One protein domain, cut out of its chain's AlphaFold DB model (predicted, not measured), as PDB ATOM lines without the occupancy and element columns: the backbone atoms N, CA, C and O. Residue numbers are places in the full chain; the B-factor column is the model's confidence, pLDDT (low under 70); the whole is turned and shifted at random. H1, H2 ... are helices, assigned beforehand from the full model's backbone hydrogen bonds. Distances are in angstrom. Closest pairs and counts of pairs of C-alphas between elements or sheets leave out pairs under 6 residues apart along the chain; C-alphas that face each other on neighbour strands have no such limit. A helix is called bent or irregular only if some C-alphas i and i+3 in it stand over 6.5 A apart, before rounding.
ATOM      1  N   VAL A  20     228.824 247.815 250.262       88.50
ATOM      2  CA  VAL A  20     228.967 246.488 250.872       88.50
ATOM      3  C   VAL A  20     230.394 245.943 250.745       88.50
ATOM      4  O   VAL A  20     230.925 245.374 251.699       88.50
ATOM      5  N   SER A  21     231.038 246.124 249.588       86.62
ATOM      6  CA  SER A  21     232.403 245.632 249.344       86.62
ATOM      7  C   SER A  21     233.490 246.513 249.959       86.62
ATOM      8  O   SER A  21     234.517 245.987 250.381       86.62
ATOM      9  N   GLY A  22     233.269 247.824 250.073       87.38
ATOM     10  CA  GLY A  22     234.225 248.794 250.610       87.38
ATOM     11  C   GLY A  22     234.865 248.394 251.949       87.38
ATOM     12  O   GLY A  22     236.092 248.277 252.008       87.38
ATOM     13  N   PRO A  23     234.091 248.136 253.022       82.81
ATOM     14  CA  PRO A  23     234.651 247.765 254.320       82.81
ATOM     15  C   PRO A  23     235.337 246.396 254.286       82.81
ATOM     16  O   PRO A  23     236.378 246.221 254.917       82.81
ATOM     17  N   VAL A  24     234.810 245.440 253.514       85.00
ATOM     18  CA  VAL A  24     235.422 244.111 253.379       85.00
ATOM     19  C   VAL A  24     236.791 244.218 252.703       85.00
ATOM     20  O   VAL A  24     237.773 243.658 253.189       85.00
ATOM     21  N   VAL A  25     236.882 244.989 251.617       88.00
ATOM     22  CA  VAL A  25     238.130 245.219 250.880       88.00
ATOM     23  C   VAL A  25     239.134 245.990 251.734       88.00
ATOM     24  O   VAL A  25     240.301 245.603 251.791       88.00
ATOM     25  N   ALA A  26     238.703 247.034 252.444       88.50
ATOM     26  CA  ALA A  26     239.577 247.814 253.318       88.50
ATOM     27  C   ALA A  26     240.210 246.949 254.418       88.50
ATOM     28  O   ALA A  26     241.423 247.005 254.625       88.50
ATOM     29  N   VAL A  27     239.415 246.106 255.088       85.06
ATOM     30  CA  VAL A  27     239.937 245.209 256.128       85.06
ATOM     31  C   VAL A  27     240.824 244.121 255.526       85.06
ATOM     32  O   VAL A  27     241.897 243.854 256.064       85.06
ATOM     33  N   ALA A  28     240.442 243.530 254.389       84.44
ATOM     34  CA  ALA A  28     241.263 242.533 253.706       84.44
ATOM     35  C   ALA A  28     242.641 243.089 253.305       84.44
ATOM     36  O   ALA A  28     243.651 242.402 253.472       84.44
ATOM     37  N   LEU A  29     242.700 244.339 252.836       89.06
ATOM     38  CA  LEU A  29     243.954 245.030 252.528       89.06
ATOM     39  C   LEU A  29     244.804 245.244 253.782       89.06
ATOM     40  O   LEU A  29     245.978 244.879 253.790       89.06
ATOM     41  N   LEU A  30     244.215 245.788 254.850       89.25
ATOM     42  CA  LEU A  30     244.906 246.049 256.118       89.25
ATOM     43  C   LEU A  30     245.523 244.773 256.694       89.25
ATOM     44  O   LEU A  30     246.709 244.728 257.016       89.25
ATOM     45  N   VAL A  31     244.727 243.709 256.758       85.25
ATOM     46  CA  VAL A  31     245.160 242.394 257.233       85.25
ATOM     47  C   VAL A  31     246.238 241.821 256.321       85.25
ATOM     48  O   VAL A  31     247.246 241.325 256.814       85.25
ATOM     49  N   GLY A  32     246.051 241.891 255.001       84.12
ATOM     50  CA  GLY A  32     247.023 241.390 254.033       84.12
ATOM     51  C   GLY A  32     248.394 242.044 254.197       84.12
ATOM     52  O   GLY A  32     249.408 241.348 254.180       84.12
ATOM     53  N   VAL A  33     248.417 243.360 254.430       89.19
ATOM     54  CA  VAL A  33     249.641 244.123 254.703       89.19
ATOM     55  C   VAL A  33     250.269 243.709 256.032       89.19
ATOM     56  O   VAL A  33     251.460 243.409 256.064       89.19
ATOM     57  N   VAL A  34     249.491 243.646 257.117       88.19
ATOM     58  CA  VAL A  34     250.001 243.272 258.449       88.19
ATOM     59  C   VAL A  34     250.584 241.861 258.439       88.19
ATOM     60  O   VAL A  34     251.704 241.653 258.904       88.19
ATOM     61  N   VAL A  35     249.863 240.894 257.870       84.31
ATOM     62  CA  VAL A  35     250.327 239.505 257.769       84.31
ATOM     63  C   VAL A  35     251.577 239.426 256.895       84.31
ATOM     64  O   VAL A  35     252.556 238.814 257.312       84.31
ATOM     65  N   GLY A  36     251.596 240.089 255.733       85.12
ATOM     66  CA  GLY A  36     252.770 240.114 254.856       85.12
ATOM     67  C   GLY A  36     254.006 240.724 255.525       85.12
ATOM     68  O   GLY A  36     255.111 240.201 255.383       85.12
ATOM     69  N   LEU A  37     253.819 241.783 256.317       89.00
ATOM     70  CA  LEU A  37     254.893 242.413 257.079       89.00
ATOM     71  C   LEU A  37     255.432 241.487 258.176       89.00
ATOM     72  O   LEU A  37     256.645 241.341 258.315       89.00
ATOM     73  N   LEU A  38     254.547 240.824 258.925       84.88
ATOM     74  CA  LEU A  38     254.947 239.853 259.946       84.88
ATOM     75  C   LEU A  38     255.738 238.695 259.334       84.88
ATOM     76  O   LEU A  38     256.781 238.329 259.876       84.88
ATOM     77  N   GLN A  39     255.299 238.178 258.183       80.44
ATOM     78  CA  GLN A  39     256.026 237.142 257.447       80.44
ATOM     79  C   GLN A  39     257.430 237.598 257.030       80.44
ATOM     80  O   GLN A  39     258.388 236.840 257.176       80.44
ATOM     81  N   ALA A  40     257.571 238.842 256.560       85.75
ATOM     82  CA  ALA A  40     258.862 239.398 256.161       85.75
ATOM     83  C   ALA A  40     259.824 239.574 257.350       85.75
ATOM     84  O   ALA A  40     261.002 239.239 257.237       85.75
ATOM     85  N   ILE A  41     259.330 240.061 258.496       89.94
ATOM     86  CA  ILE A  41     260.155 240.335 259.686       89.94
ATOM     87  C   ILE A  41     260.591 239.041 260.385       89.94
ATOM     88  O   ILE A  41     261.734 238.936 260.821       89.94
ATOM     89  N   THR A  42     259.704 238.046 260.490       87.25
ATOM     90  CA  THR A  42     260.013 236.773 261.177       87.25
ATOM     91  C   THR A  42     260.735 235.747 260.307       87.25
ATOM     92  O   THR A  42     261.080 234.678 260.802       87.25
ATOM     93  N   GLN A  43     260.974 236.047 259.026       83.69
ATOM     94  CA  GLN A  43     261.575 235.130 258.048       83.69
ATOM     95  C   GLN A  43     260.838 233.779 257.903       83.69
ATOM     96  O   GLN A  43     261.382 232.824 257.348       83.69
ATOM     97  N   VAL A  44     259.584 233.681 258.361       77.88
ATOM     98  CA  VAL A  44     258.764 232.472 258.222       77.88
ATOM     99  C   VAL A  44     258.232 232.406 256.789       77.88
ATOM    100  O   VAL A  44     257.267 233.081 256.432       77.88
ATOM    101  N   GLN A  45     258.869 231.577 255.959       69.56
ATOM    102  CA  GLN A  45     258.461 231.324 254.569       69.56
ATOM    103  C   GLN A  45     257.465 230.162 254.415       69.56
ATOM    104  O   GLN A  45     257.135 229.785 253.289       69.56
ATOM    105  N   ASP A  46     256.954 229.599 255.514       81.31
ATOM    106  CA  ASP A  46     255.937 228.548 255.444       81.31
ATOM    107  C   ASP A  46     254.598 229.122 254.949       81.31
ATOM    108  O   ASP A  46     253.879 229.841 255.653       81.31
ATOM    109  N   GLN A  47     254.270 228.802 253.696       75.12
ATOM    110  CA  GLN A  47     253.051 229.254 253.029       75.12
ATOM    111  C   GLN A  47     251.779 228.699 253.691       75.12
ATOM    112  O   GLN A  47     250.737 229.349 253.615       75.12
ATOM    113  N   SER A  48     251.833 227.547 254.370       85.56
ATOM    114  CA  SER A  48     250.644 226.914 254.963       85.56
ATOM    115  C   SER A  48     250.092 227.733 256.128       85.56
ATOM    116  O   SER A  48     248.884 227.964 256.213       85.56
ATOM    117  N   ILE A  49     250.977 228.248 256.989       82.25
ATOM    118  CA  ILE A  49     250.598 229.117 258.113       82.25
ATOM    119  C   ILE A  49     250.007 230.430 257.582       82.25
ATOM    120  O   ILE A  49     248.970 230.892 258.061       82.25
ATOM    121  N   ALA A  50     250.616 230.994 256.537       79.25
ATOM    122  CA  ALA A  50     250.141 232.211 255.883       79.25
ATOM    123  C   ALA A  50     248.719 232.068 255.326       79.25
ATOM    124  O   ALA A  50     247.879 232.953 255.508       79.25
ATOM    125  N   TYR A  51     248.446 230.944 254.656       82.69
ATOM    126  CA  TYR A  51     247.121 230.629 254.131       82.69
ATOM    127  C   TYR A  51     246.096 230.468 255.253       82.69
ATOM    128  O   TYR A  51     245.013 231.048 255.167       82.69
ATOM    129  N   GLY A  52     246.449 229.753 256.326       88.25
ATOM    130  CA  GLY A  52     245.576 229.574 257.487       88.25
ATOM    131  C   GLY A  52     245.165 230.901 258.129       88.25
ATOM    132  O   GLY A  52     243.975 231.152 258.322       88.25
ATOM    133  N   VAL A  53     246.129 231.792 258.384       83.25
ATOM    134  CA  VAL A  53     245.868 233.114 258.980       83.25
ATOM    135  C   VAL A  53     244.984 233.975 258.072       83.25
ATOM    136  O   VAL A  53     244.040 234.612 258.549       83.25
ATOM    137  N   LYS A  54     245.235 233.971 256.755       80.88
ATOM    138  CA  LYS A  54     244.408 234.710 255.787       80.88
ATOM    139  C   LYS A  54     242.961 234.214 255.777       80.88
ATOM    140  O   LYS A  54     242.053 235.035 255.875       80.88
ATOM    141  N   ILE A  55     242.743 232.897 255.713       88.44
ATOM    142  CA  ILE A  55     241.395 232.302 255.719       88.44
ATOM    143  C   ILE A  55     240.668 232.625 257.025       88.44
ATOM    144  O   ILE A  55     239.532 233.092 256.981       88.44
ATOM    145  N   ALA A  56     241.323 232.439 258.175       89.88
ATOM    146  CA  ALA A  56     240.735 232.745 259.477       89.88
ATOM    147  C   ALA A  56     240.310 234.217 259.569       89.88
ATOM    148  O   ALA A  56     239.219 234.523 260.047       89.88
ATOM    149  N   THR A  57     241.132 235.128 259.046       85.38
ATOM    150  CA  THR A  57     240.810 236.554 259.094       85.38
ATOM    151  C   THR A  57     239.636 236.920 258.189       85.38
ATOM    152  O   THR A  57     238.741 237.647 258.617       85.38
ATOM    153  N   VAL A  58     239.591 236.391 256.960       84.06
ATOM    154  CA  VAL A  58     238.447 236.600 256.054       84.06
ATOM    155  C   VAL A  58     237.170 235.994 256.644       84.06
ATOM    156  O   VAL A  58     236.118 236.620 256.572       84.06
ATOM    157  N   ALA A  59     237.250 234.823 257.281       89.94
ATOM    158  CA  ALA A  59     236.104 234.197 257.937       89.94
ATOM    159  C   ALA A  59     235.546 235.067 259.074       89.94
ATOM    160  O   ALA A  59     234.344 235.317 259.119       89.94
ATOM    161  N   VAL A  60     236.411 235.586 259.954       88.88
ATOM    162  CA  VAL A  60     236.001 236.514 261.023       88.88
ATOM    163  C   VAL A  60     235.373 237.777 260.435       88.88
ATOM    164  O   VAL A  60     234.317 238.206 260.896       88.88
ATOM    165  N   LEU A  61     235.983 238.341 259.390       87.06
ATOM    166  CA  LEU A  61     235.463 239.523 258.714       87.06
ATOM    167  C   LEU A  61     234.054 239.285 258.162       87.06
ATOM    168  O   LEU A  61     233.171 240.090 258.436       87.06
ATOM    169  N   LEU A  62     233.829 238.165 257.468       86.44
ATOM    170  CA  LEU A  62     232.520 237.793 256.923       86.44
ATOM    171  C   LEU A  62     231.467 237.568 258.010       86.44
ATOM    172  O   LEU A  62     230.310 237.920 257.808       86.44
ATOM    173  N   ILE A  63     231.840 237.005 259.161       90.25
ATOM    174  CA  ILE A  63     230.908 236.821 260.284       90.25
ATOM    175  C   ILE A  63     230.477 238.182 260.843       90.25
ATOM    176  O   ILE A  63     229.290 238.408 261.079       90.25
ATOM    177  N   VAL A  64     231.427 239.101 261.026       87.88
ATOM    178  CA  VAL A  64     231.159 240.438 261.573       87.88
ATOM    179  C   VAL A  64     230.379 241.301 260.579       87.88
ATOM    180  O   VAL A  64     229.410 241.957 260.963       87.88
ATOM    181  N   SER A  65     230.763 241.294 259.298       86.50
ATOM    182  CA  SER A  65     230.104 242.094 258.260       86.50
ATOM    183  C   SER A  65     228.805 241.464 257.756       86.50
ATOM    184  O   SER A  65     227.933 242.181 257.268       86.50
ATOM    185  N   GLY A  66     228.629 240.149 257.902       87.50
ATOM    186  CA  GLY A  66     227.555 239.382 257.270       87.50
ATOM    187  C   GLY A  66     226.151 239.877 257.601       87.50
ATOM    188  O   GLY A  66     225.321 239.998 256.701       87.50
ATOM    189  N   ARG A  67     225.884 240.245 258.864       88.62
ATOM    190  CA  ARG A  67     224.572 240.789 259.261       88.62
ATOM    191  C   ARG A  67     224.244 242.078 258.510       88.62
ATOM    192  O   ARG A  67     223.142 242.214 257.994       88.62
ATOM    193  N   TRP A  68     225.184 243.016 258.462       87.75
ATOM    194  CA  TRP A  68     224.971 244.308 257.813       87.75
ATOM    195  C   TRP A  68     224.871 244.168 256.290       87.75
ATOM    196  O   TRP A  68     223.942 244.703 255.691       87.75
ATOM    197  N   MET A  69     225.748 243.365 255.675       88.44
ATOM    198  CA  MET A  69     225.683 243.067 254.238       88.44
ATOM    199  C   MET A  69     224.335 242.437 253.863       88.44
ATOM    200  O   MET A  69     223.737 242.810 252.860       88.44
ATOM    201  N   GLY A  70     223.832 241.517 254.693       89.25
ATOM    202  CA  GLY A  70     222.525 240.893 254.495       89.25
ATOM    203  C   GLY A  70     221.370 241.896 254.536       89.25
ATOM    204  O   GLY A  70     220.477 241.816 253.695       89.25
ATOM    205  N   GLN A  71     221.399 242.861 255.461       90.62
ATOM    206  CA  GLN A  71     220.380 243.917 255.534       90.62
ATOM    207  C   GLN A  71     220.368 244.787 254.274       90.62
ATOM    208  O   GLN A  71     219.300 245.040 253.723       90.62
ATOM    209  N   GLU A  72     221.543 245.186 253.785       89.75
ATOM    210  CA  GLU A  72     221.648 246.033 252.595       89.75
ATOM    211  C   GLU A  72     221.171 245.305 251.327       89.75
ATOM    212  O   GLU A  72     220.496 245.883 250.475       89.75
ATOM    213  N   MET A  73     221.470 244.006 251.212       88.25
ATOM    214  CA  MET A  73     220.974 243.191 250.102       88.25
ATOM    215  C   MET A  73     219.452 243.029 250.152       88.25
ATOM    216  O   MET A  73     218.805 243.144 249.113       88.25
ATOM    217  N   LEU A  74     218.870 242.788 251.332       92.62
ATOM    218  CA  LEU A  74     217.417 242.675 251.489       92.62
ATOM    219  C   LEU A  74     216.697 243.978 251.113       92.62
ATOM    220  O   LEU A  74     215.751 243.919 250.331       92.62
ATOM    221  N   ASP A  75     217.183 245.140 251.564       90.44
ATOM    222  CA  ASP A  75     216.615 246.450 251.187       90.44
ATOM    223  C   ASP A  75     216.675 246.676 249.665       90.44
ATOM    224  O   ASP A  75     215.716 247.157 249.054       90.44
ATOM    225  N   LEU A  76     217.772 246.269 249.016       88.31
ATOM    226  CA  LEU A  76     217.893 246.338 247.560       88.31
ATOM    227  C   LEU A  76     216.868 245.436 246.851       88.31
ATOM    228  O   LEU A  76     216.238 245.873 245.883       88.31
ATOM    229  N   PHE A  77     216.681 244.202 247.331       89.25
ATOM    230  CA  PHE A  77     215.708 243.264 246.765       89.25
ATOM    231  C   PHE A  77     214.269 243.749 246.945       89.25
ATOM    232  O   PHE A  77     213.514 243.755 245.974       89.25
ATOM    233  N   GLU A  78     213.892 244.195 248.142       91.12
ATOM    234  CA  GLU A  78     212.544 244.700 248.427       91.12
ATOM    235  C   GLU A  78     212.174 245.858 247.499       91.12
ATOM    236  O   GLU A  78     211.090 245.874 246.912       91.12
ATOM    237  N   ARG A  79     213.101 246.795 247.279       85.81
ATOM    238  CA  ARG A  79     212.888 247.931 246.372       85.81
ATOM    239  C   ARG A  79     212.804 247.512 244.911       85.81
ATOM    240  O   ARG A  79     211.968 248.044 244.183       85.81
ATOM    241  N   ALA A  80     213.654 246.581 244.479       87.06
ATOM    242  CA  ALA A  80     213.616 246.063 243.116       87.06
ATOM    243  C   ALA A  80     212.274 245.367 242.829       87.06
ATOM    244  O   ALA A  80     211.652 245.627 241.801       87.06
ATOM    245  N   PHE A  81     211.783 244.546 243.763       88.31
ATOM    246  CA  PHE A  81     210.475 243.903 243.647       88.31
ATOM    247  C   PHE A  81     209.320 244.903 243.707       88.31
ATOM    248  O   PHE A  81     208.401 244.799 242.896       88.31
ATOM    249  N   ALA A  82     209.373 245.896 244.599       87.44
ATOM    250  CA  ALA A  82     208.350 246.935 244.685       87.44
ATOM    251  C   ALA A  82     208.182 247.688 243.354       87.44
ATOM    252  O   ALA A  82     207.057 247.919 242.923       87.44
ATOM    253  N   GLN A  83     209.283 247.994 242.658       83.06
ATOM    254  CA  GLN A  83     209.229 248.630 241.337       83.06
ATOM    255  C   GLN A  83     208.630 247.729 240.247       83.06
ATOM    256  O   GLN A  83     207.939 248.219 239.356       83.06
ATOM    257  N   ILE A  84     208.869 246.416 240.307       84.75
ATOM    258  CA  ILE A  84     208.264 245.459 239.369       84.75
ATOM    259  C   ILE A  84     206.753 245.345 239.620       84.75
ATOM    260  O   ILE A  84     205.971 245.320 238.669       84.75
ATOM    261  N   VAL A  85     206.334 245.289 240.887       85.69
ATOM    262  CA  VAL A  85     204.918 245.189 241.274       85.69
ATOM    263  C   VAL A  85     204.151 246.448 240.880       85.69
ATOM    264  O   VAL A  85     203.100 246.326 240.252       85.69
ATOM    265  N   ASP A  86     204.697 247.630 241.171       80.94
ATOM    266  CA  ASP A  86     204.112 248.923 240.787       80.94
ATOM    267  C   ASP A  86     203.897 249.020 239.266       80.94
ATOM    268  O   ASP A  86     202.832 249.414 238.782       80.94
ATOM    269  N   MET A  87     204.867 248.527 238.490       70.25
ATOM    270  CA  MET A  87     204.757 248.449 237.034       70.25
ATOM    271  C   MET A  87     203.651 247.487 236.566       70.25
ATOM    272  O   MET A  87     202.980 247.761 235.570       70.25
ATOM    273  N   GLY A  88     203.432 246.378 237.276       72.25
ATOM    274  CA  GLY A  88     202.347 245.437 236.993       72.25
ATOM    275  C   GLY A  88     200.961 245.991 237.331       72.25
ATOM    276  O   GLY A  88     199.997 245.707 236.619       72.25
ATOM    277  N   THR A  89     200.852 246.811 238.380       70.75
ATOM    278  CA  THR A  89     199.589 247.454 238.766       70.75
ATOM    279  C   THR A  89     199.204 248.585 237.817       70.75
ATOM    280  O   THR A  89     198.045 248.671 237.433       70.75
ATOM    281  N   HIS A  90     200.169 249.369 237.326       62.94
ATOM    282  CA  HIS A  90     199.906 250.488 236.409       62.94
ATOM    283  C   HIS A  90     199.491 250.058 234.984       62.94
ATOM    284  O   HIS A  90     198.976 250.866 234.210       62.94
ATOM    285  N   ASN A  91     199.726 248.794 234.608       63.84
ATOM    286  CA  ASN A  91     199.305 248.239 233.315       63.84
ATOM    287  C   ASN A  91     197.842 247.755 233.318       63.84
ATOM    288  O   ASN A  91     197.224 247.685 232.261       63.84
ATOM    289  N   ARG A  92     197.283 247.439 234.493       59.94
ATOM    290  CA  ARG A  92     195.914 246.919 234.644       59.94
ATOM    291  C   ARG A  92     194.831 247.987 234.466       59.94
ATOM    292  O   ARG A  92     193.713 247.654 234.101       59.94
ATOM    293  N   ASP A  93     195.187 249.255 234.645       62.19
ATOM    294  CA  ASP A  93     194.272 250.398 234.515       62.19
ATOM    295  C   ASP A  93     194.139 250.894 233.058       62.19
ATOM    296  O   ASP A  93     193.496 251.910 232.792       62.19
TER     297      ASP A  93
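What this domain is: This is residues 20 to 93 of the 96 residues of the protein "Flagellar biosynthetic protein FliQ" of Burkholderia pyrrocinia (UniProt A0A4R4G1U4). A helical hairpin has one leg much longer than the other: H1 and the first arm of H2, H2a, lie side by side, and past a bend the second arm, H2b, runs on beyond the beginning of H1, where residues 74 to 93 stick out as a single helical arm with its short end. This arm makes much of the length, and the spans are 73 by 17 by 16 A. The printed part has 74 residues with two named helices, H1 then H2, and no named strand; the class is all helix. The whole is extended, with a radius of gyration of the C-alphas of 20.8 A.

How they stand to each other: The longest helix, H2, residues 47 to 92, was assigned as one helix by its hydrogen bonds but is bent, with C-alphas 64 and 67 7.0 A apart. Its arms, H2a, residues 47 to 64, and H2b, residues 67 to 92, stand at a steep tilt of 53 degrees. H1, residues 20 to 42, touches H2a, closest at the C-alphas of Ala 28 and Val 58, 7.0 A apart. They form a helical hairpin, running opposite ways at a shallow tilt of 29 degrees. H1 and H2b are close but not clearly touching; their closest C-alphas, of Val 20 and Met 69, are 5.8 A apart. Each O i to N i+4 pair is within hydrogen-bond range in H2a, against 18 of 19 in H1 and 20 of 22 in H2b.

Where its parts are: H2a is 26.0 A long from first to last C-alpha, beginning at C-alpha 47 (253.051, 229.254, 253.029). H2b is 38.3 A long and ends at C-alpha 92 (195.914, 246.919, 234.644). H1 is 34.1 A long from C-alpha 20 (228.967, 246.488, 250.872), and is only just irregular: C-alphas 20 and 23 are 6.8 A apart.

The domain as a whole: The C-alphas farthest apart, of Gln 43 and Asp 93, are 72.9 A apart. The printed part has no cut, and the link from H1 to H2 is tight, with 4 residues. Mean pLDDT of the printed part is 84.2; residue 45 and residues 90 to 93 are under 70.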